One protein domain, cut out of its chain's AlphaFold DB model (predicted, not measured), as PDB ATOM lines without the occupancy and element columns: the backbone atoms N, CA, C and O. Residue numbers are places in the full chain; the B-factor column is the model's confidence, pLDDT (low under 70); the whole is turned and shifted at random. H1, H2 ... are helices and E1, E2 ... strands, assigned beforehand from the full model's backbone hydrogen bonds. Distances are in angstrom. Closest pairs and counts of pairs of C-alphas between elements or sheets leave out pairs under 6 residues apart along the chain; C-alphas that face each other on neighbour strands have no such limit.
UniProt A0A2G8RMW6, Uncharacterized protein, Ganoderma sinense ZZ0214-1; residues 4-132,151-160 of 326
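What this domain is: This is residues 4 to 132 and 151 to 160 of the 326 residues of an uncharacterized protein of Ganoderma sinense ZZ0214-1 (UniProt A0A2G8RMW6). A strongly twisted four-stranded sheet has the long helix H4 across one face and the short helix H5 on the opposite face. H1 and H2 lie beyond H4, off the sheet, with small H3 between H1 and the sheet. The printed part has 139 residues with five named helices and four named strands, in the order H1 H2 H3 H4 E1 E2 E3 E4 H5, of mixed class. The sheet, E1 E2 E3 E4, is a meander, each strand the antiparallel neighbour of the one before. The whole is compact, radius of gyration of the C-alphas 15.6 A, spanning 44 by 39 by 31 A.

Where its parts are: H1, residues 4 to 21, begins at C-alpha 4 (-8.715, -25.607, -58.137) and is 25.9 A long. H2 is residues 23 to 30, H3 residues 39 to 42, and H4 residues 50 to 69, 27.6 A. E1, residues 85 to 93, 22.9 A, bends by 51 degrees at residue 88. E2 is residues 97 to 104, E3 113 to 120 and E4 126 to 128. H5, residues 153 to 160, ends at C-alpha 160 (-4.418, -6.781, -25.822).

How they stand to each other: H1 only just touches H3, with 3 pairs of C-alphas within 8 A, the closest Val 12 and Trp 42, 5.6 A. H3 only grazes the sheet. H4 is on it at a height of 7.0 A, across the strands; its closest C-alphas to E1 are Gln 50 and Val 89, 5.8 A. Hairpins E1 and E2, E2 and E3, and E3 and E4 have N 90 and O 99 at 2.9 A, N 100 and O 117 at 2.8 A, and N 118 and O 128 at 2.8 A, within hydrogen-bond range. Every O i to N i+4 pair is within range in H1, H2 and H5, 15 of 16 in H4; H3 is too short for one.

The domain as a whole: Residues 133 to 150 are not printed; C-alphas 132 and 151 are 10.4 A apart. The link from H4 to E1 is long. Residues 69 to 79, 107, 109 to 110 and 132 have pLDDT under 70.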
ATOM      1  N   TYR A   4      -8.836 -26.582 -59.221       86.94
ATOM      2  CA  TYR A   4      -8.715 -25.607 -58.137       86.94
ATOM      3  C   TYR A   4      -7.793 -24.431 -58.497       86.94
ATOM      4  O   TYR A   4      -8.160 -23.276 -58.294       86.94
ATOM      5  N   LEU A   5      -6.627 -24.715 -59.087       87.69
ATOM      6  CA  LEU A   5      -5.666 -23.684 -59.488       87.69
ATOM      7  C   LEU A   5      -6.269 -22.745 -60.544       87.69
ATOM      8  O   LEU A   5      -6.221 -21.532 -60.370       87.69
ATOM      9  N   ARG A   6      -6.942 -23.300 -61.564       88.94
ATOM     10  CA  ARG A   6      -7.633 -22.509 -62.601       88.94
ATOM     11  C   ARG A   6      -8.697 -21.580 -62.024       88.94
ATOM     12  O   ARG A   6      -8.813 -20.434 -62.450       88.94
ATOM     13  N   LEU A   7      -9.479 -22.070 -61.060       88.50
ATOM     14  CA  LEU A   7     -10.498 -21.259 -60.394       88.50
ATOM     15  C   LEU A   7      -9.861 -20.076 -59.651       88.50
ATOM     16  O   LEU A   7     -10.355 -18.953 -59.756       88.50
ATOM     17  N   ARG A   8      -8.747 -20.308 -58.944       88.69
ATOM     18  CA  ARG A   8      -8.021 -19.255 -58.217       88.69
ATOM     19  C   ARG A   8      -7.362 -18.245 -59.146       88.69
ATOM     20  O   ARG A   8      -7.480 -17.049 -58.902       88.69
ATOM     21  N   GLU A   9      -6.748 -18.687 -60.237       91.12
ATOM     22  CA  GLU A   9      -6.196 -17.791 -61.262       91.12
ATOM     23  C   GLU A   9      -7.287 -16.905 -61.882       91.12
ATOM     24  O   GLU A   9      -7.114 -15.690 -61.996       91.12
ATOM     25  N   ALA A  10      -8.447 -17.484 -62.212       91.62
ATOM     26  CA  ALA A  10      -9.586 -16.738 -62.742       91.62
ATOM     27  C   ALA A  10     -10.146 -15.724 -61.729       91.62
ATOM     28  O   ALA A  10     -10.495 -14.600 -62.099       91.62
ATOM     29  N   GLU A  11     -10.210 -16.094 -60.447       90.88
ATOM     30  CA  GLU A  11     -10.629 -15.204 -59.366       90.88
ATOM     31  C   GLU A  11      -9.663 -14.023 -59.190       90.88
ATOM     32  O   GLU A  11     -10.108 -12.874 -59.138       90.88
ATOM     33  N   VAL A  12      -8.353 -14.287 -59.161       92.88
ATOM     34  CA  VAL A  12      -7.301 -13.260 -59.101       92.88
ATOM     35  C   VAL A  12      -7.405 -12.312 -60.290       92.88
ATOM     36  O   VAL A  12      -7.446 -11.096 -60.107       92.88
ATOM     37  N   ALA A  13      -7.516 -12.855 -61.505       93.56
ATOM     38  CA  ALA A  13      -7.655 -12.063 -62.721       93.56
ATOM     39  C   ALA A  13      -8.936 -11.214 -62.714       93.56
ATOM     40  O   ALA A  13      -8.940 -10.081 -63.192       93.56
ATOM     41  N   ARG A  14     -10.046 -11.723 -62.163       93.69
ATOM     42  CA  ARG A  14     -11.279 -10.938 -61.987       93.69
ATOM     43  C   ARG A  14     -11.077  -9.796 -60.991       93.69
ATOM     44  O   ARG A  14     -11.436  -8.666 -61.302       93.69
ATOM     45  N   ARG A  15     -10.502 -10.075 -59.816       93.25
ATOM     46  CA  ARG A  15     -10.243  -9.071 -58.766       93.25
ATOM     47  C   ARG A  15      -9.329  -7.949 -59.267       93.25
ATOM     48  O   ARG A  15      -9.645  -6.782 -59.060       93.25
ATOM     49  N   ARG A  16      -8.248  -8.296 -59.973       93.00
ATOM     50  CA  ARG A  16      -7.328  -7.322 -60.583       93.00
ATOM     51  C   ARG A  16      -8.013  -6.446 -61.618       93.00
ATOM     52  O   ARG A  16      -7.932  -5.233 -61.501       93.00
ATOM     53  N   ARG A  17      -8.774  -7.039 -62.544       94.38
ATOM     54  CA  ARG A  17      -9.526  -6.274 -63.552       94.38
ATOM     55  C   ARG A  17     -10.495  -5.270 -62.927       94.38
ATOM     56  O   ARG A  17     -10.585  -4.144 -63.399       94.38
ATOM     57  N   LEU A  18     -11.199  -5.653 -61.857       92.38
ATOM     58  CA  LEU A  18     -12.087  -4.731 -61.135       92.38
ATOM     59  C   LEU A  18     -11.315  -3.570 -60.496       92.38
ATOM     60  O   LEU A  18     -11.755  -2.426 -60.569       92.38
ATOM     61  N   TYR A  19     -10.157  -3.851 -59.897       93.56
ATOM     62  CA  TYR A  19      -9.293  -2.815 -59.340       93.56
ATOM     63  C   TYR A  19      -8.714  -1.892 -60.418       93.56
ATOM     64  O   TYR A  19      -8.786  -0.676 -60.271       93.56
ATOM     65  N   GLU A  20      -8.190  -2.440 -61.511       92.94
ATOM     66  CA  GLU A  20      -7.636  -1.690 -62.646       92.94
ATOM     67  C   GLU A  20      -8.685  -0.786 -63.312       92.94
ATOM     68  O   GLU A  20      -8.375   0.329 -63.725       92.94
ATOM     69  N   ALA A  21      -9.948  -1.220 -63.345       91.94
ATOM     70  CA  ALA A  21     -11.066  -0.405 -63.818       91.94
ATOM     71  C   ALA A  21     -11.495   0.696 -62.823       91.94
ATOM     72  O   ALA A  21     -12.188   1.644 -63.205       91.94
ATOM     73  N   SER A  22     -11.102   0.599 -61.550       92.38
ATOM     74  CA  SER A  22     -11.461   1.578 -60.521       92.38
ATOM     75  C   SER A  22     -10.649   2.872 -60.641       92.38
ATOM     76  O   SER A  22      -9.545   2.899 -61.191       92.38
ATOM     77  N   PHE A  23     -11.174   3.961 -60.073       92.06
ATOM     78  CA  PHE A  23     -10.432   5.221 -59.992       92.06
ATOM     79  C   PHE A  23      -9.159   5.087 -59.142       92.06
ATOM     80  O   PHE A  23      -8.175   5.757 -59.433       92.06
ATOM     81  N   VAL A  24      -9.148   4.190 -58.146       91.69
ATOM     82  CA  VAL A  24      -8.016   3.994 -57.228       91.69
ATOM     83  C   VAL A  24      -6.769   3.541 -57.983       91.69
ATOM     84  O   VAL A  24      -5.691   4.074 -57.743       91.69
ATOM     85  N   SER A  25      -6.900   2.590 -58.915       92.12
ATOM     86  CA  SER A  25      -5.765   2.125 -59.725       92.12
ATOM     87  C   SER A  25      -5.238   3.226 -60.643       92.12
ATOM     88  O   SER A  25      -4.047   3.529 -60.617       92.12
ATOM     89  N   ARG A  26      -6.134   3.894 -61.386       90.56
ATOM     90  CA  ARG A  26      -5.756   5.016 -62.263       90.56
ATOM     91  C   ARG A  26      -5.029   6.108 -61.491       90.56
ATOM     92  O   ARG A  26      -4.007   6.606 -61.946       90.56
ATOM     93  N   PHE A  27      -5.549   6.451 -60.322       87.19
ATOM     94  CA  PHE A  27      -4.991   7.488 -59.478       87.19
ATOM     95  C   PHE A  27      -3.635   7.097 -58.876       87.19
ATOM     96  O   PHE A  27      -2.679   7.856 -58.950       87.19
ATOM     97  N   LEU A  28      -3.492   5.884 -58.342       87.69
ATOM     98  CA  LEU A  28      -2.195   5.426 -57.834       87.69
ATOM     99  C   LEU A  28      -1.154   5.332 -58.958       87.69
ATOM    100  O   LEU A  28       0.010   5.664 -58.744       87.69
ATOM    101  N   HIS A  29      -1.570   4.996 -60.180       87.75
ATOM    102  CA  HIS A  29      -0.696   5.038 -61.348       87.75
ATOM    103  C   HIS A  29      -0.211   6.462 -61.674       87.75
ATOM    104  O   HIS A  29       0.966   6.634 -61.990       87.75
ATOM    105  N   THR A  30      -1.059   7.496 -61.571       83.50
ATOM    106  CA  THR A  30      -0.609   8.892 -61.773       83.50
ATOM    107  C   THR A  30       0.337   9.372 -60.674       83.50
ATOM    108  O   THR A  30       1.157  10.253 -60.921       83.50
ATOM    109  N   LEU A  31       0.289   8.750 -59.492       78.44
ATOM    110  CA  LEU A  31       1.256   8.948 -58.412       78.44
ATOM    111  C   LEU A  31       2.539   8.104 -58.557       78.44
ATOM    112  O   LEU A  31       3.371   8.129 -57.657       78.44
ATOM    113  N   GLY A  32       2.718   7.363 -59.657       78.19
ATOM    114  CA  GLY A  32       3.907   6.531 -59.887       78.19
ATOM    115  C   GLY A  32       3.872   5.160 -59.201       78.19
ATOM    116  O   GLY A  32       4.905   4.508 -59.074       78.19
ATOM    117  N   LEU A  33       2.691   4.693 -58.778       79.69
ATOM    118  CA  LEU A  33       2.488   3.446 -58.035       79.69
ATOM    119  C   LEU A  33       1.610   2.464 -58.811       79.69
ATOM    120  O   LEU A  33       0.462   2.221 -58.433       79.69
ATOM    121  N   PRO A  34       2.120   1.850 -59.888       81.44
ATOM    122  CA  PRO A  34       1.316   0.935 -60.692       81.44
ATOM    123  C   PRO A  34       0.921  -0.337 -59.925       81.44
ATOM    124  O   PRO A  34      -0.093  -0.951 -60.237       81.44
ATOM    125  N   ASN A  35       1.703  -0.740 -58.914       87.25
ATOM    126  CA  ASN A  35       1.508  -1.993 -58.177       87.25
ATOM    127  C   ASN A  35       1.585  -1.790 -56.651       87.25
ATOM    128  O   ASN A  35       2.515  -2.274 -56.012       87.25
ATOM    129  N   PRO A  36       0.608  -1.109 -56.031       91.62
ATOM    130  CA  PRO A  36       0.638  -0.795 -54.600       91.62
ATOM    131  C   PRO A  36       0.329  -2.008 -53.705       91.62
ATOM    132  O   PRO A  36       0.414  -1.896 -52.484       91.62
ATOM    133  N   ILE A  37      -0.061  -3.150 -54.287       94.25
ATOM    134  CA  ILE A  37      -0.486  -4.372 -53.592       94.25
ATOM    135  C   ILE A  37       0.218  -5.576 -54.223       94.25
ATOM    136  O   ILE A  37       0.039  -5.863 -55.411       94.25
ATOM    137  N   ALA A  38       0.967  -6.323 -53.414       93.44
ATOM    138  CA  ALA A  38       1.723  -7.487 -53.855       93.44
ATOM    139  C   ALA A  38       0.831  -8.605 -54.412       93.44
ATOM    140  O   ALA A  38      -0.271  -8.860 -53.923       93.44
ATOM    141  N   THR A  39       1.352  -9.345 -55.397       91.50
ATOM    142  CA  THR A  39       0.626 -10.408 -56.116       91.50
ATOM    143  C   THR A  39      -0.055 -11.422 -55.199       91.50
ATOM    144  O   THR A  39      -1.193 -11.804 -55.463       91.50
ATOM    145  N   ARG A  40       0.588 -11.798 -54.089       90.25
ATOM    146  CA  ARG A  40       0.044 -12.781 -53.143       90.25
ATOM    147  C   ARG A  40      -1.268 -12.352 -52.478       90.25
ATOM    148  O   ARG A  40      -2.132 -13.195 -52.283       90.25
ATOM    149  N   ILE A  41      -1.467 -11.056 -52.212       93.19
ATOM    150  CA  ILE A  41      -2.690 -10.553 -51.557       93.19
ATOM    151  C   ILE A  41      -3.908 -10.726 -52.472       93.19
ATOM    152  O   ILE A  41      -5.003 -11.041 -52.010       93.19
ATOM    153  N   TRP A  42      -3.724 -10.596 -53.788       92.50
ATOM    154  CA  TRP A  42      -4.801 -10.804 -54.762       92.50
ATOM    155  C   TRP A  42      -5.356 -12.228 -54.727       92.50
ATOM    156  O   TRP A  42      -6.559 -12.430 -54.922       92.50
ATOM    157  N   ALA A  43      -4.473 -13.192 -54.463       86.56
ATOM    158  CA  ALA A  43      -4.779 -14.613 -54.355       86.56
ATOM    159  C   ALA A  43      -5.156 -15.047 -52.933       86.56
ATOM    160  O   ALA A  43      -5.417 -16.232 -52.732       86.56
ATOM    161  N   SER A  44      -5.178 -14.120 -51.965       74.50
ATOM    162  CA  SER A  44      -5.246 -14.477 -50.550       74.50
ATOM    163  C   SER A  44      -6.536 -15.231 -50.211       74.50
ATOM    164  O   SER A  44      -7.629 -14.717 -50.503       74.50
ATOM    165  N   PRO A  45      -6.431 -16.440 -49.628       70.50
ATOM    166  CA  PRO A  45      -7.579 -17.229 -49.206       70.50
ATOM    167  C   PRO A  45      -7.922 -17.055 -47.718       70.50
ATOM    168  O   PRO A  45      -9.002 -17.484 -47.321       70.50
ATOM    169  N   ASP A  46      -7.034 -16.456 -46.916       79.12
ATOM    170  CA  ASP A  46      -7.089 -16.556 -45.450       79.12
ATOM    171  C   ASP A  46      -8.248 -15.763 -44.844       79.12
ATOM    172  O   ASP A  46      -8.916 -16.230 -43.923       79.12
ATOM    173  N   ASN A  47      -8.533 -14.573 -45.380       86.00
ATOM    174  CA  ASN A  47      -9.688 -13.782 -44.971       86.00
ATOM    175  C   ASN A  47     -10.241 -12.967 -46.150       86.00
ATOM    176  O   ASN A  47      -9.511 -12.284 -46.875       86.00
ATOM    177  N   SER A  48     -11.565 -13.015 -46.338       88.62
ATOM    178  CA  SER A  48     -12.266 -12.376 -47.461       88.62
ATOM    179  C   SER A  48     -12.108 -10.850 -47.505       88.62
ATOM    180  O   SER A  48     -12.237 -10.257 -48.578       88.62
ATOM    181  N   LYS A  49     -11.785 -10.210 -46.373       92.94
ATOM    182  CA  LYS A  49     -11.595  -8.760 -46.259       92.94
ATOM    183  C   LYS A  49     -10.172  -8.286 -46.550       92.94
ATOM    184  O   LYS A  49     -10.015  -7.098 -46.826       92.94
ATOM    185  N   GLN A  50      -9.159  -9.159 -46.567       94.38
ATOM    186  CA  GLN A  50      -7.749  -8.755 -46.727       94.38
ATOM    187  C   GLN A  50      -7.512  -7.860 -47.944       94.38
ATOM    188  O   GLN A  50      -6.918  -6.791 -47.824       94.38
ATOM    189  N   LEU A  51      -8.028  -8.257 -49.111       94.56
ATOM    190  CA  LEU A  51      -7.872  -7.459 -50.325       94.56
ATOM    191  C   LEU A  51      -8.593  -6.108 -50.208       94.56
ATOM    192  O   LEU A  51      -8.053  -5.087 -50.623       94.56
ATOM    193  N   SER A  52      -9.791  -6.086 -49.618       94.62
ATOM    194  CA  SER A  52     -10.545  -4.842 -49.421       94.62
ATOM    195  C   SER A  52      -9.832  -3.871 -48.477       94.62
ATOM    196  O   SER A  52      -9.809  -2.675 -48.749       94.62
ATOM    197  N   VAL A  53      -9.201  -4.381 -47.413       96.94
ATOM    198  CA  VAL A  53      -8.397  -3.590 -46.473       96.94
ATOM    199  C   VAL A  53      -7.128  -3.095 -47.163       96.94
ATOM    200  O   VAL A  53      -6.796  -1.925 -47.032       96.94
ATOM    201  N   ALA A  54      -6.464  -3.925 -47.975       96.38
ATOM    202  CA  ALA A  54      -5.295  -3.510 -48.752       96.38
ATOM    203  C   ALA A  54      -5.618  -2.359 -49.725       96.38
ATOM    204  O   ALA A  54      -4.892  -1.365 -49.778       96.38
ATOM    205  N   VAL A  55      -6.723  -2.472 -50.474       95.38
ATOM    206  CA  VAL A  55      -7.180  -1.436 -51.417       95.38
ATOM    207  C   VAL A  55      -7.605  -0.170 -50.675       95.38
ATOM    208  O   VAL A  55      -7.179   0.920 -51.054       95.38
ATOM    209  N   ARG A  56      -8.387  -0.295 -49.594       96.12
ATOM    210  CA  ARG A  56      -8.812   0.850 -48.776       96.12
ATOM    211  C   ARG A  56      -7.622   1.549 -48.126       96.12
ATOM    212  O   ARG A  56      -7.563   2.768 -48.149       96.12
ATOM    213  N   PHE A  57      -6.636   0.805 -47.630       96.06
ATOM    214  CA  PHE A  57      -5.399   1.376 -47.106       96.06
ATOM    215  C   PHE A  57      -4.624   2.138 -48.185       96.06
ATOM    216  O   PHE A  57      -4.168   3.251 -47.936       96.06
ATOM    217  N   ALA A  58      -4.511   1.597 -49.403       94.19
ATOM    218  CA  ALA A  58      -3.893   2.316 -50.515       94.19
ATOM    219  C   ALA A  58      -4.644   3.618 -50.864       94.19
ATOM    220  O   ALA A  58      -3.999   4.649 -51.050       94.19
ATOM    221  N   LEU A  59      -5.981   3.592 -50.876       94.62
ATOM    222  CA  LEU A  59      -6.817   4.785 -51.055       94.62
ATOM    223  C   LEU A  59      -6.593   5.809 -49.935       94.62
ATOM    224  O   LEU A  59      -6.387   6.984 -50.218       94.62
ATOM    225  N   THR A  60      -6.580   5.372 -48.677       94.38
ATOM    226  CA  THR A  60      -6.359   6.237 -47.512       94.38
ATOM    227  C   THR A  60      -4.979   6.896 -47.541       94.38
ATOM    228  O   THR A  60      -4.876   8.098 -47.304       94.38
ATOM    229  N   ARG A  61      -3.920   6.165 -47.919       90.56
ATOM    230  CA  ARG A  61      -2.582   6.754 -48.133       90.56
ATOM    231  C   ARG A  61      -2.615   7.871 -49.172       90.56
ATOM    232  O   ARG A  61      -2.072   8.945 -48.945       90.56
ATOM    233  N   ALA A  62      -3.260   7.604 -50.300       88.06
ATOM    234  CA  ALA A  62      -3.342   8.554 -51.394       88.06
ATOM    235  C   ALA A  62      -4.218   9.770 -51.037       88.06
ATOM    236  O   ALA A  62      -3.915  10.884 -51.455       88.06
ATOM    237  N   TRP A  63      -5.248   9.572 -50.207       92.19
ATOM    238  CA  TRP A  63      -6.059  10.658 -49.670       92.19
ATOM    239  C   TRP A  63      -5.236  11.605 -48.795       92.19
ATOM    240  O   TRP A  63      -5.254  12.805 -49.041       92.19
ATOM    241  N   PHE A  64      -4.466  11.085 -47.830       88.25
ATOM    242  CA  PHE A  64      -3.617  11.930 -46.976       88.25
ATOM    243  C   PHE A  64      -2.620  12.748 -47.796       88.25
ATOM    244  O   PHE A  64      -2.384  13.919 -47.516       88.25
ATOM    245  N   GLU A  65      -2.076  12.140 -48.840       83.06
ATOM    246  CA  GLU A  65      -1.087  12.765 -49.708       83.06
ATOM    247  C   GLU A  65      -1.636  13.901 -50.563       83.06
ATOM    248  O   GLU A  65      -0.967  14.920 -50.730       83.06
ATOM    249  N   LEU A  66      -2.871  13.778 -51.054       83.25
ATOM    250  CA  LEU A  66      -3.531  14.882 -51.752       83.25
ATOM    251  C   LEU A  66      -4.067  15.949 -50.802       83.25
ATOM    252  O   LEU A  66      -3.932  17.134 -51.091       83.25
ATOM    253  N   SER A  67      -4.708  15.532 -49.710       81.94
ATOM    254  CA  SER A  67      -5.545  16.412 -48.891       81.94
ATOM    255  C   SER A  67      -4.763  17.157 -47.811       81.94
ATOM    256  O   SER A  67      -5.101  18.290 -47.490       81.94
ATOM    257  N   VAL A  68      -3.719  16.546 -47.241       77.62
ATOM    258  CA  VAL A  68      -2.855  17.200 -46.235       77.62
ATOM    259  C   VAL A  68      -1.625  17.825 -46.895       77.62
ATOM    260  O   VAL A  68      -1.054  18.782 -46.374       77.62
ATOM    261  N   GLY A  69      -1.259  17.317 -48.073       64.19
ATOM    262  CA  GLY A  69      -0.058  17.702 -48.789       64.19
ATOM    263  C   GLY A  69       1.176  17.047 -48.182       64.19
ATOM    264  O   GLY A  69       1.426  17.097 -46.978       64.19
ATOM    265  N   SER A  70       1.988  16.441 -49.036       58.78
ATOM    266  CA  SER A  70       3.331  16.047 -48.640       58.78
ATOM    267  C   SER A  70       4.331  17.192 -48.772       58.78
ATOM    268  O   SER A  70       4.124  18.116 -49.569       58.78
ATOM    269  N   PRO A  71       5.488  17.095 -48.088       56.25
ATOM    270  CA  PRO A  71       6.665  17.866 -48.463       56.25
ATOM    271  C   PRO A  71       6.893  17.738 -49.975       56.25
ATOM    272  O   PRO A  71       6.719  16.649 -50.522       56.25
ATOM    273  N   ARG A  72       7.288  18.832 -50.643       53.25
ATOM    274  CA  ARG A  72       7.445  18.940 -52.114       53.25
ATOM    275  C   ARG A  72       8.220  17.789 -52.780       53.25
ATOM    276  O   ARG A  72       8.076  17.591 -53.982       53.25
ATOM    277  N   ASP A  73       8.961  17.007 -52.005       56.16
ATOM    278  CA  ASP A  73       9.770  15.886 -52.461       56.16
ATOM    279  C   ASP A  73       9.047  14.523 -52.464       56.16
ATOM    280  O   ASP A  73       9.631  13.559 -52.940       56.16
ATOM    281  N   SER A  74       7.807  14.362 -51.974       60.09
ATOM    282  CA  SER A  74       7.207  13.016 -51.803       60.09
ATOM    283  C   SER A  74       6.961  12.239 -53.096       60.09
ATOM    284  O   SER A  74       7.059  11.015 -53.097       60.09
ATOM    285  N   ARG A  75       6.671  12.934 -54.202       61.81
ATOM    286  CA  ARG A  75       6.453  12.304 -55.515       61.81
ATOM    287  C   ARG A  75       7.745  11.767 -56.122       61.81
ATOM    288  O   ARG A  75       7.710  10.805 -56.874       61.81
ATOM    289  N   THR A  76       8.876  12.388 -55.803       64.38
ATOM    290  CA  THR A  76      10.201  11.996 -56.302       64.38
ATOM    291  C   THR A  76      11.006  11.210 -55.275       64.38
ATOM    292  O   THR A  76      12.010  10.598 -55.626       64.38
ATOM    293  N   ASN A  77      10.594  11.232 -54.006       67.31
ATOM    294  CA  ASN A  77      11.263  10.540 -52.922       67.31
ATOM    295  C   ASN A  77      10.827   9.065 -52.905       67.31
ATOM    296  O   ASN A  77       9.686   8.780 -52.525       67.31
ATOM    297  N   PRO A  78      11.721   8.116 -53.243       63.84
ATOM    298  CA  PRO A  78      11.412   6.688 -53.197       63.84
ATOM    299  C   PRO A  78      11.108   6.191 -51.775       63.84
ATOM    300  O   PRO A  78      10.478   5.151 -51.617       63.84
ATOM    301  N   ASP A  79      11.495   6.952 -50.745       60.88
ATOM    302  CA  ASP A  79      11.178   6.673 -49.342       60.88
ATOM    303  C   ASP A  79       9.851   7.303 -48.892       60.88
ATOM    304  O   ASP A  79       9.484   7.215 -47.715       60.88
ATOM    305  N   SER A  80       9.130   7.969 -49.800       73.44
ATOM    306  CA  SER A  80       7.777   8.429 -49.514       73.44
ATOM    307  C   SER A  80       6.891   7.237 -49.179       73.44
ATOM    308  O   SER A  80       6.936   6.190 -49.825       73.44
ATOM    309  N   TRP A  81       6.031   7.437 -48.187       74.00
ATOM    310  CA  TRP A  81       5.045   6.462 -47.735       74.00
ATOM    311  C   TRP A  81       4.150   5.953 -48.889       74.00
ATOM    312  O   TRP A  81       3.639   4.826 -48.864       74.00
ATOM    313  N   LEU A  82       3.997   6.764 -49.941       77.75
ATOM    314  CA  LEU A  82       3.341   6.400 -51.195       77.75
ATOM    315  C   LEU A  82       4.014   5.212 -51.902       77.75
ATOM    316  O   LEU A  82       3.319   4.284 -52.300       77.75
ATOM    317  N   HIS A  83       5.346   5.171 -51.973       81.62
ATOM    318  CA  HIS A  83       6.124   4.172 -52.726       81.62
ATOM    319  C   HIS A  83       6.177   2.774 -52.107       81.62
ATOM    320  O   HIS A  83       6.722   1.840 -52.697       81.62
ATOM    321  N   GLY A  84       5.560   2.596 -50.942       87.94
ATOM    322  CA  GLY A  84       5.455   1.300 -50.297       87.94
ATOM    323  C   GLY A  84       4.448   0.367 -50.975       87.94
ATOM    324  O   GLY A  84       3.293   0.735 -51.225       87.94
ATOM    325  N   THR A  85       4.850  -0.883 -51.186       92.56
ATOM    326  CA  THR A  85       3.970  -1.974 -51.618       92.56
ATOM    327  C   THR A  85       3.370  -2.659 -50.398       92.56
ATOM    328  O   THR A  85       4.092  -3.081 -49.496       92.56
ATOM    329  N   VAL A  86       2.045  -2.805 -50.357       94.94
ATOM    330  CA  VAL A  86       1.374  -3.613 -49.334       94.94
ATOM    331  C   VAL A  86       1.677  -5.077 -49.612       94.94
ATOM    332  O   VAL A  86       1.328  -5.597 -50.675       94.94
ATOM    333  N   VAL A  87       2.330  -5.740 -48.665       94.88
ATOM    334  CA  VAL A  87       2.780  -7.126 -48.820       94.88
ATOM    335  C   VAL A  87       2.075  -8.074 -47.876       94.88
ATOM    336  O   VAL A  87       1.958  -9.247 -48.211       94.88
ATOM    337  N   ASP A  88       1.560  -7.609 -46.745       95.44
ATOM    338  CA  ASP A  88       0.775  -8.445 -45.841       95.44
ATOM    339  C   ASP A  88      -0.357  -7.652 -45.188       95.44
ATOM    340  O   ASP A  88      -0.226  -6.445 -44.980       95.44
ATOM    341  N   VAL A  89      -1.466  -8.333 -44.905       96.75
ATOM    342  CA  VAL A  89      -2.652  -7.763 -44.257       96.75
ATOM    343  C   VAL A  89      -3.268  -8.826 -43.354       96.75
ATOM    344  O   VAL A  89      -3.696  -9.868 -43.851       96.75
ATOM    345  N   GLN A  90      -3.346  -8.575 -42.049       96.06
ATOM    346  CA  GLN A  90      -3.877  -9.546 -41.086       96.06
ATOM    347  C   GLN A  90      -4.872  -8.895 -40.129       96.06
ATOM    348  O   GLN A  90      -4.708  -7.748 -39.722       96.06
ATOM    349  N   GLU A  91      -5.920  -9.630 -39.775       95.25
ATOM    350  CA  GLU A  91      -6.897  -9.184 -38.784       95.25
ATOM    351  C   GLU A  91      -6.298  -9.362 -37.385       95.25
ATOM    352  O   GLU A  91      -5.823 -10.446 -37.049       95.25
ATOM    353  N   ILE A  92      -6.281  -8.293 -36.586       95.06
ATOM    354  CA  ILE A  92      -5.725  -8.296 -35.221       95.06
ATOM    355  C   ILE A  92      -6.852  -8.296 -34.193       95.06
ATOM    356  O   ILE A  92      -6.840  -9.088 -33.256       95.06
ATOM    357  N   VAL A  93      -7.837  -7.420 -34.389       94.06
ATOM    358  CA  VAL A  93      -9.092  -7.418 -33.637       94.06
ATOM    359  C   VAL A  93     -10.225  -7.603 -34.642       94.06
ATOM    360  O   VAL A  93     -10.347  -6.759 -35.540       94.06
ATOM    361  N   PRO A  94     -11.042  -8.670 -34.510       92.38
ATOM    362  CA  PRO A  94     -12.094  -8.972 -35.465       92.38
ATOM    363  C   PRO A  94     -12.990  -7.774 -35.761       92.38
ATOM    364  O   PRO A  94     -13.482  -7.126 -34.839       92.38
ATOM    365  N   ALA A  95     -13.210  -7.508 -37.047       91.38
ATOM    366  CA  ALA A  95     -14.045  -6.423 -37.557       91.38
ATOM    367  C   ALA A  95     -13.587  -4.979 -37.219       91.38
ATOM    368  O   ALA A  95     -14.337  -4.035 -37.476       91.38
ATOM    369  N   GLU A  96     -12.403  -4.775 -36.621       94.50
ATOM    370  CA  GLU A  96     -12.036  -3.478 -36.026       94.50
ATOM    371  C   GLU A  96     -10.611  -3.013 -36.330       94.50
ATOM    372  O   GLU A  96     -10.429  -1.883 -36.786       94.50
ATOM    373  N   VAL A  97      -9.599  -3.849 -36.066       96.12
ATOM    374  CA  VAL A  97      -8.183  -3.465 -36.177       96.12
ATOM    375  C   VAL A  97      -7.435  -4.485 -37.013       96.12
ATOM    376  O   VAL A  97      -7.491  -5.687 -36.759       96.12
ATOM    377  N   TRP A  98      -6.683  -3.981 -37.983       97.12
ATOM    378  CA  TRP A  98      -5.888  -4.774 -38.907       97.12
ATOM    379  C   TRP A  98      -4.424  -4.371 -38.838       97.12
ATOM    380  O   TRP A  98      -4.102  -3.204 -38.615       97.12
ATOM    381  N   SER A  99      -3.528  -5.325 -39.061       96.56
ATOM    382  CA  SER A  99      -2.132  -5.055 -39.361       96.56
ATOM    383  C   SER A  99      -1.935  -4.997 -40.870       96.56
ATOM    384  O   SER A  99      -2.507  -5.782 -41.626       96.56
ATOM    385  N   VAL A 100      -1.130  -4.040 -41.316       96.50
ATOM    386  CA  VAL A 100      -0.729  -3.884 -42.711       96.50
ATOM    387  C   VAL A 100       0.785  -3.772 -42.752       96.50
ATOM    388  O   VAL A 100       1.361  -2.865 -42.150       96.50
ATOM    389  N   THR A 101       1.436  -4.690 -43.460       95.38
ATOM    390  CA  THR A 101       2.878  -4.640 -43.695       95.38
ATOM    391  C   THR A 101       3.156  -4.044 -45.061       95.38
ATOM    392  O   THR A 101       2.651  -4.514 -46.085       95.38
ATOM    393  N   VAL A 102       3.995  -3.016 -45.057       93.19
ATOM    394  CA  VAL A 102       4.415  -2.264 -46.231       93.19
ATOM    395  C   VAL A 102       5.908  -2.467 -46.449       93.19
ATOM    396  O   VAL A 102       6.703  -2.506 -45.510       93.19
ATOM    397  N   GLU A 103       6.269  -2.624 -47.709       91.25
ATOM    398  CA  GLU A 103       7.602  -2.944 -48.187       91.25
ATOM    399  C   GLU A 103       8.046  -1.879 -49.188       91.25
ATOM    400  O   GLU A 103       7.341  -1.599 -50.157       91.25
ATOM    401  N   TYR A 104       9.195  -1.265 -48.930       87.19
ATOM    402  CA  TYR A 104       9.765  -0.209 -49.758       87.19
ATOM    403  C   TYR A 104      10.946  -0.766 -50.544       87.19
ATOM    404  O   TYR A 104      11.796  -1.476 -49.995       87.19
ATOM    405  N   ALA A 105      10.992  -0.446 -51.837       80.38
ATOM    406  CA  ALA A 105      12.088  -0.858 -52.698       80.38
ATOM    407  C   ALA A 105      13.417  -0.285 -52.187       80.38
ATOM    408  O   ALA A 105      13.482   0.851 -51.718       80.38
ATOM    409  N   ALA A 106      14.490  -1.067 -52.304       74.44
ATOM    410  CA  ALA A 106      15.827  -0.558 -52.040       74.44
ATOM    411  C   ALA A 106      16.165   0.530 -53.072       74.44
ATOM    412  O   ALA A 106      16.056   0.300 -54.277       74.44
ATOM    413  N   SER A 107      16.577   1.707 -52.603       67.31
ATOM    414  CA  SER A 107      17.042   2.796 -53.461       67.31
ATOM    415  C   SER A 107      18.514   3.080 -53.175       67.31
ATOM    416  O   SER A 107      18.883   3.518 -52.081       67.31
ATOM    417  N   GLY A 108      19.368   2.801 -54.165       72.25
ATOM    418  CA  GLY A 108      20.805   3.068 -54.113       72.25
ATOM    419  C   GLY A 108      21.501   2.431 -52.906       72.25
ATOM    420  O   GLY A 108      21.629   1.215 -52.823       72.25
ATOM    421  N   ALA A 109      21.975   3.274 -51.981       63.31
ATOM    422  CA  ALA A 109      22.768   2.884 -50.812       63.31
ATOM    423  C   ALA A 109      21.941   2.464 -49.580       63.31
ATOM    424  O   ALA A 109      22.522   2.168 -48.535       63.31
ATOM    425  N   ARG A 110      20.602   2.484 -49.650       64.75
ATOM    426  CA  ARG A 110      19.748   2.170 -48.496       64.75
ATOM    427  C   ARG A 110      19.266   0.723 -48.533       64.75
ATOM    428  O   ARG A 110      18.854   0.247 -49.593       64.75
ATOM    429  N   PRO A 111      19.287   0.027 -47.383       71.69
ATOM    430  CA  PRO A 111      18.742  -1.309 -47.305       71.69
ATOM    431  C   PRO A 111      17.236  -1.269 -47.535       71.69
ATOM    432  O   PRO A 111      16.544  -0.284 -47.270       71.69
ATOM    433  N   TYR A 112      16.749  -2.404 -47.999       79.62
ATOM    434  CA  TYR A 112      15.344  -2.734 -48.045       79.62
ATOM    435  C   TYR A 112      14.652  -2.424 -46.702       79.62
ATOM    436  O   TYR A 112      15.116  -2.853 -45.641       79.62
ATOM    437  N   ARG A 113      13.536  -1.686 -46.744       85.44
ATOM    438  CA  ARG A 113      12.783  -1.289 -45.548       85.44
ATOM    439  C   ARG A 113      11.409  -1.940 -45.554       85.44
ATOM    440  O   ARG A 113      10.651  -1.820 -46.513       85.44
ATOM    441  N   ARG A 114      11.058  -2.558 -44.430       89.19
ATOM    442  CA  ARG A 114       9.721  -3.084 -44.161       89.19
ATOM    443  C   ARG A 114       9.185  -2.467 -42.878       89.19
ATOM    444  O   ARG A 114       9.913  -2.364 -41.895       89.19
ATOM    445  N   GLU A 115       7.918  -2.077 -42.875       89.19
ATOM    446  CA  GLU A 115       7.233  -1.637 -41.662       89.19
ATOM    447  C   GLU A 115       5.848  -2.267 -41.547       89.19
ATOM    448  O   GLU A 115       5.189  -2.528 -42.550       89.19
ATOM    449  N   THR A 116       5.411  -2.503 -40.313       93.00
ATOM    450  CA  THR A 116       4.054  -2.963 -40.006       93.00
ATOM    451  C   THR A 116       3.313  -1.852 -39.284       93.00
ATOM    452  O   THR A 116       3.861  -1.193 -38.400       93.00
ATOM    453  N   LEU A 117       2.064  -1.642 -39.674       94.38
ATOM    454  CA  LEU A 117       1.189  -0.590 -39.183       94.38
ATOM    455  C   LEU A 117      -0.098  -1.221 -38.679       94.38
ATOM    456  O   LEU A 117      -0.589  -2.165 -39.291       94.38
ATOM    457  N   TYR A 118      -0.659  -0.691 -37.601       96.12
ATOM    458  CA  TYR A 118      -2.026  -0.998 -37.207       96.12
ATOM    459  C   TYR A 118      -2.963   0.068 -37.753       96.12
ATOM    460  O   TYR A 118      -2.690   1.267 -37.641       96.12
ATOM    461  N   VAL A 119      -4.060  -0.383 -38.350       96.94
ATOM    462  CA  VAL A 119      -5.055   0.456 -39.012       96.94
ATOM    463  C   VAL A 119      -6.459   0.077 -38.561       96.94
ATOM    464  O   VAL A 119      -6.716  -1.075 -38.211       96.94
ATOM    465  N   LEU A 120      -7.380   1.037 -38.608       96.94
ATOM    466  CA  LEU A 120      -8.803   0.748 -38.433       96.94
ATOM    467  C   LEU A 120      -9.351   0.010 -39.653       96.94
ATOM    468  O   LEU A 120      -9.078   0.406 -40.782       96.94
ATOM    469  N   GLU A 121     -10.186  -1.009 -39.467       96.06
ATOM    470  CA  GLU A 121     -10.850  -1.676 -40.595       96.06
ATOM    471  C   GLU A 121     -11.670  -0.679 -41.426       96.06
ATOM    472  O   GLU A 121     -11.629  -0.683 -42.663       96.06
ATOM    473  N   THR A 122     -12.418   0.167 -40.718       95.62
ATOM    474  CA  THR A 122     -13.458   1.020 -41.284       95.62
ATOM    475  C   THR A 122     -12.896   2.086 -42.221       95.62
ATOM    476  O   THR A 122     -13.433   2.277 -43.311       95.62
ATOM    477  N   THR A 123     -11.809   2.752 -41.824       96.62
ATOM    478  CA  THR A 123     -11.214   3.883 -42.562       96.62
ATOM    479  C   THR A 123      -9.832   3.559 -43.135       96.62
ATOM    480  O   THR A 123      -9.333   4.275 -44.000       96.62
ATOM    481  N   CYS A 124      -9.188   2.486 -42.666       97.19
ATOM    482  CA  CYS A 124      -7.764   2.202 -42.869       97.19
ATOM    483  C   CYS A 124      -6.821   3.340 -42.453       97.19
ATOM    484  O   CYS A 124      -5.670   3.373 -42.887       97.19
ATOM    485  N   GLU A 125      -7.281   4.250 -41.594       94.94
ATOM    486  CA  GLU A 125      -6.409   5.222 -40.948       94.94
ATOM    487  C   GLU A 125      -5.487   4.522 -39.944       94.94
ATOM    488  O   GLU A 125      -5.875   3.556 -39.279       94.94
ATOM    489  N   VAL A 126      -4.242   4.993 -39.861       93.81
ATOM    490  CA  VAL A 126      -3.190   4.397 -39.034       93.81
ATOM    491  C   VAL A 126      -3.346   4.839 -37.582       93.81
ATOM    492  O   VAL A 126      -3.214   6.021 -37.274       93.81
ATOM    493  N   ILE A 127      -3.523   3.881 -36.672       94.25
ATOM    494  CA  ILE A 127      -3.563   4.136 -35.220       94.25
ATOM    495  C   ILE A 127      -2.169   4.094 -34.579       94.25
ATOM    496  O   ILE A 127      -1.932   4.705 -33.536       94.25
ATOM    497  N   GLY A 128      -1.212   3.399 -35.201       91.81
ATOM    498  CA  GLY A 128       0.170   3.352 -34.729       91.81
ATOM    499  C   GLY A 128       0.969   2.180 -35.279       91.81
ATOM    500  O   GLY A 128       0.536   1.470 -36.186       91.81
ATOM    501  N   ARG A 129       2.163   1.979 -34.718       90.62
ATOM    502  CA  ARG A 129       3.032   0.832 -35.008       90.62
ATOM    503  C   ARG A 129       3.006  -0.157 -33.841       90.62
ATOM    504  O   ARG A 129       3.004   0.304 -32.694       90.62
ATOM    505  N   PRO A 130       3.031  -1.479 -34.098       87.25
ATOM    506  CA  PRO A 130       3.276  -2.447 -33.039       87.25
ATOM    507  C   PRO A 130       4.605  -2.112 -32.357       87.25
ATOM    508  O   PRO A 130       5.538  -1.630 -33.006       87.25
ATOM    509  N   ALA A 131       4.690  -2.346 -31.047       78.69
ATOM    510  CA  ALA A 131       5.959  -2.242 -30.345       78.69
ATOM    511  C   ALA A 131       6.914  -3.256 -30.983       78.69
ATOM    512  O   ALA A 131       6.722  -4.463 -30.843       78.69
ATOM    513  N   ALA A 132       7.889  -2.770 -31.755       63.47
ATOM    514  CA  ALA A 132       8.919  -3.632 -32.303       63.47
ATOM    515  C   ALA A 132       9.587  -4.341 -31.121       63.47
ATOM    516  O   ALA A 132      10.078  -3.681 -30.200       63.47
ATOM    517  N   LEU A 151       2.263   2.785 -30.916       87.75
ATOM    518  CA  LEU A 151       0.854   2.741 -30.567       87.75
ATOM    519  C   LEU A 151       0.609   3.417 -29.206       87.75
ATOM    520  O   LEU A 151       1.377   3.238 -28.255       87.75
ATOM    521  N   ARG A 152      -0.469   4.202 -29.114       90.06
ATOM    522  CA  ARG A 152      -0.893   4.836 -27.857       90.06
ATOM    523  C   ARG A 152      -1.193   3.751 -26.814       90.06
ATOM    524  O   ARG A 152      -1.652   2.664 -27.151       90.06
ATOM    525  N   VAL A 153      -0.905   4.025 -25.542       88.75
ATOM    526  CA  VAL A 153      -0.976   3.008 -24.473       88.75
ATOM    527  C   VAL A 153      -2.382   2.420 -24.312       88.75
ATOM    528  O   VAL A 153      -2.518   1.218 -24.112       88.75
ATOM    529  N   ASP A 154      -3.417   3.243 -24.433       90.75
ATOM    530  CA  ASP A 154      -4.822   2.823 -24.398       90.75
ATOM    531  C   ASP A 154      -5.214   1.967 -25.614       90.75
ATOM    532  O   ASP A 154      -5.936   0.991 -25.448       90.75
ATOM    533  N   TRP A 155      -4.699   2.267 -26.812       93.56
ATOM    534  CA  TRP A 155      -4.859   1.420 -27.998       93.56
ATOM    535  C   TRP A 155      -4.175   0.064 -27.814       93.56
ATOM    536  O   TRP A 155      -4.774  -0.967 -28.107       93.56
ATOM    537  N   SER A 156      -2.947   0.048 -27.286       92.25
ATOM    538  CA  SER A 156      -2.245  -1.195 -26.946       92.25
ATOM    539  C   SER A 156      -3.049  -2.018 -25.939       92.25
ATOM    540  O   SER A 156      -3.288  -3.198 -26.169       92.25
ATOM    541  N   ALA A 157      -3.528  -1.386 -24.861       91.44
ATOM    542  CA  ALA A 157      -4.347  -2.040 -23.844       91.44
ATOM    543  C   ALA A 157      -5.671  -2.569 -24.416       91.44
ATOM    544  O   ALA A 157      -6.062  -3.691 -24.106       91.44
ATOM    545  N   TYR A 158      -6.329  -1.792 -25.279       92.75
ATOM    546  CA  TYR A 158      -7.553  -2.185 -25.970       92.75
ATOM    547  C   TYR A 158      -7.344  -3.429 -26.835       92.75
ATOM    548  O   TYR A 158      -8.082  -4.402 -26.693       92.75
ATOM    549  N   ILE A 159      -6.314  -3.425 -27.687       93.12
ATOM    550  CA  ILE A 159      -5.990  -4.561 -28.555       93.12
ATOM    551  C   ILE A 159      -5.652  -5.789 -27.709       93.12
ATOM    552  O   ILE A 159      -6.234  -6.845 -27.925       93.12
ATOM    553  N   THR A 160      -4.773  -5.661 -26.707       92.00
ATOM    554  CA  THR A 160      -4.418  -6.781 -25.822       92.00
ATOM    555  C   THR A 160      -5.644  -7.353 -25.112       92.00
ATOM    556  O   THR A 160      -5.796  -8.569 -25.058       92.00
TER     557      THR A 160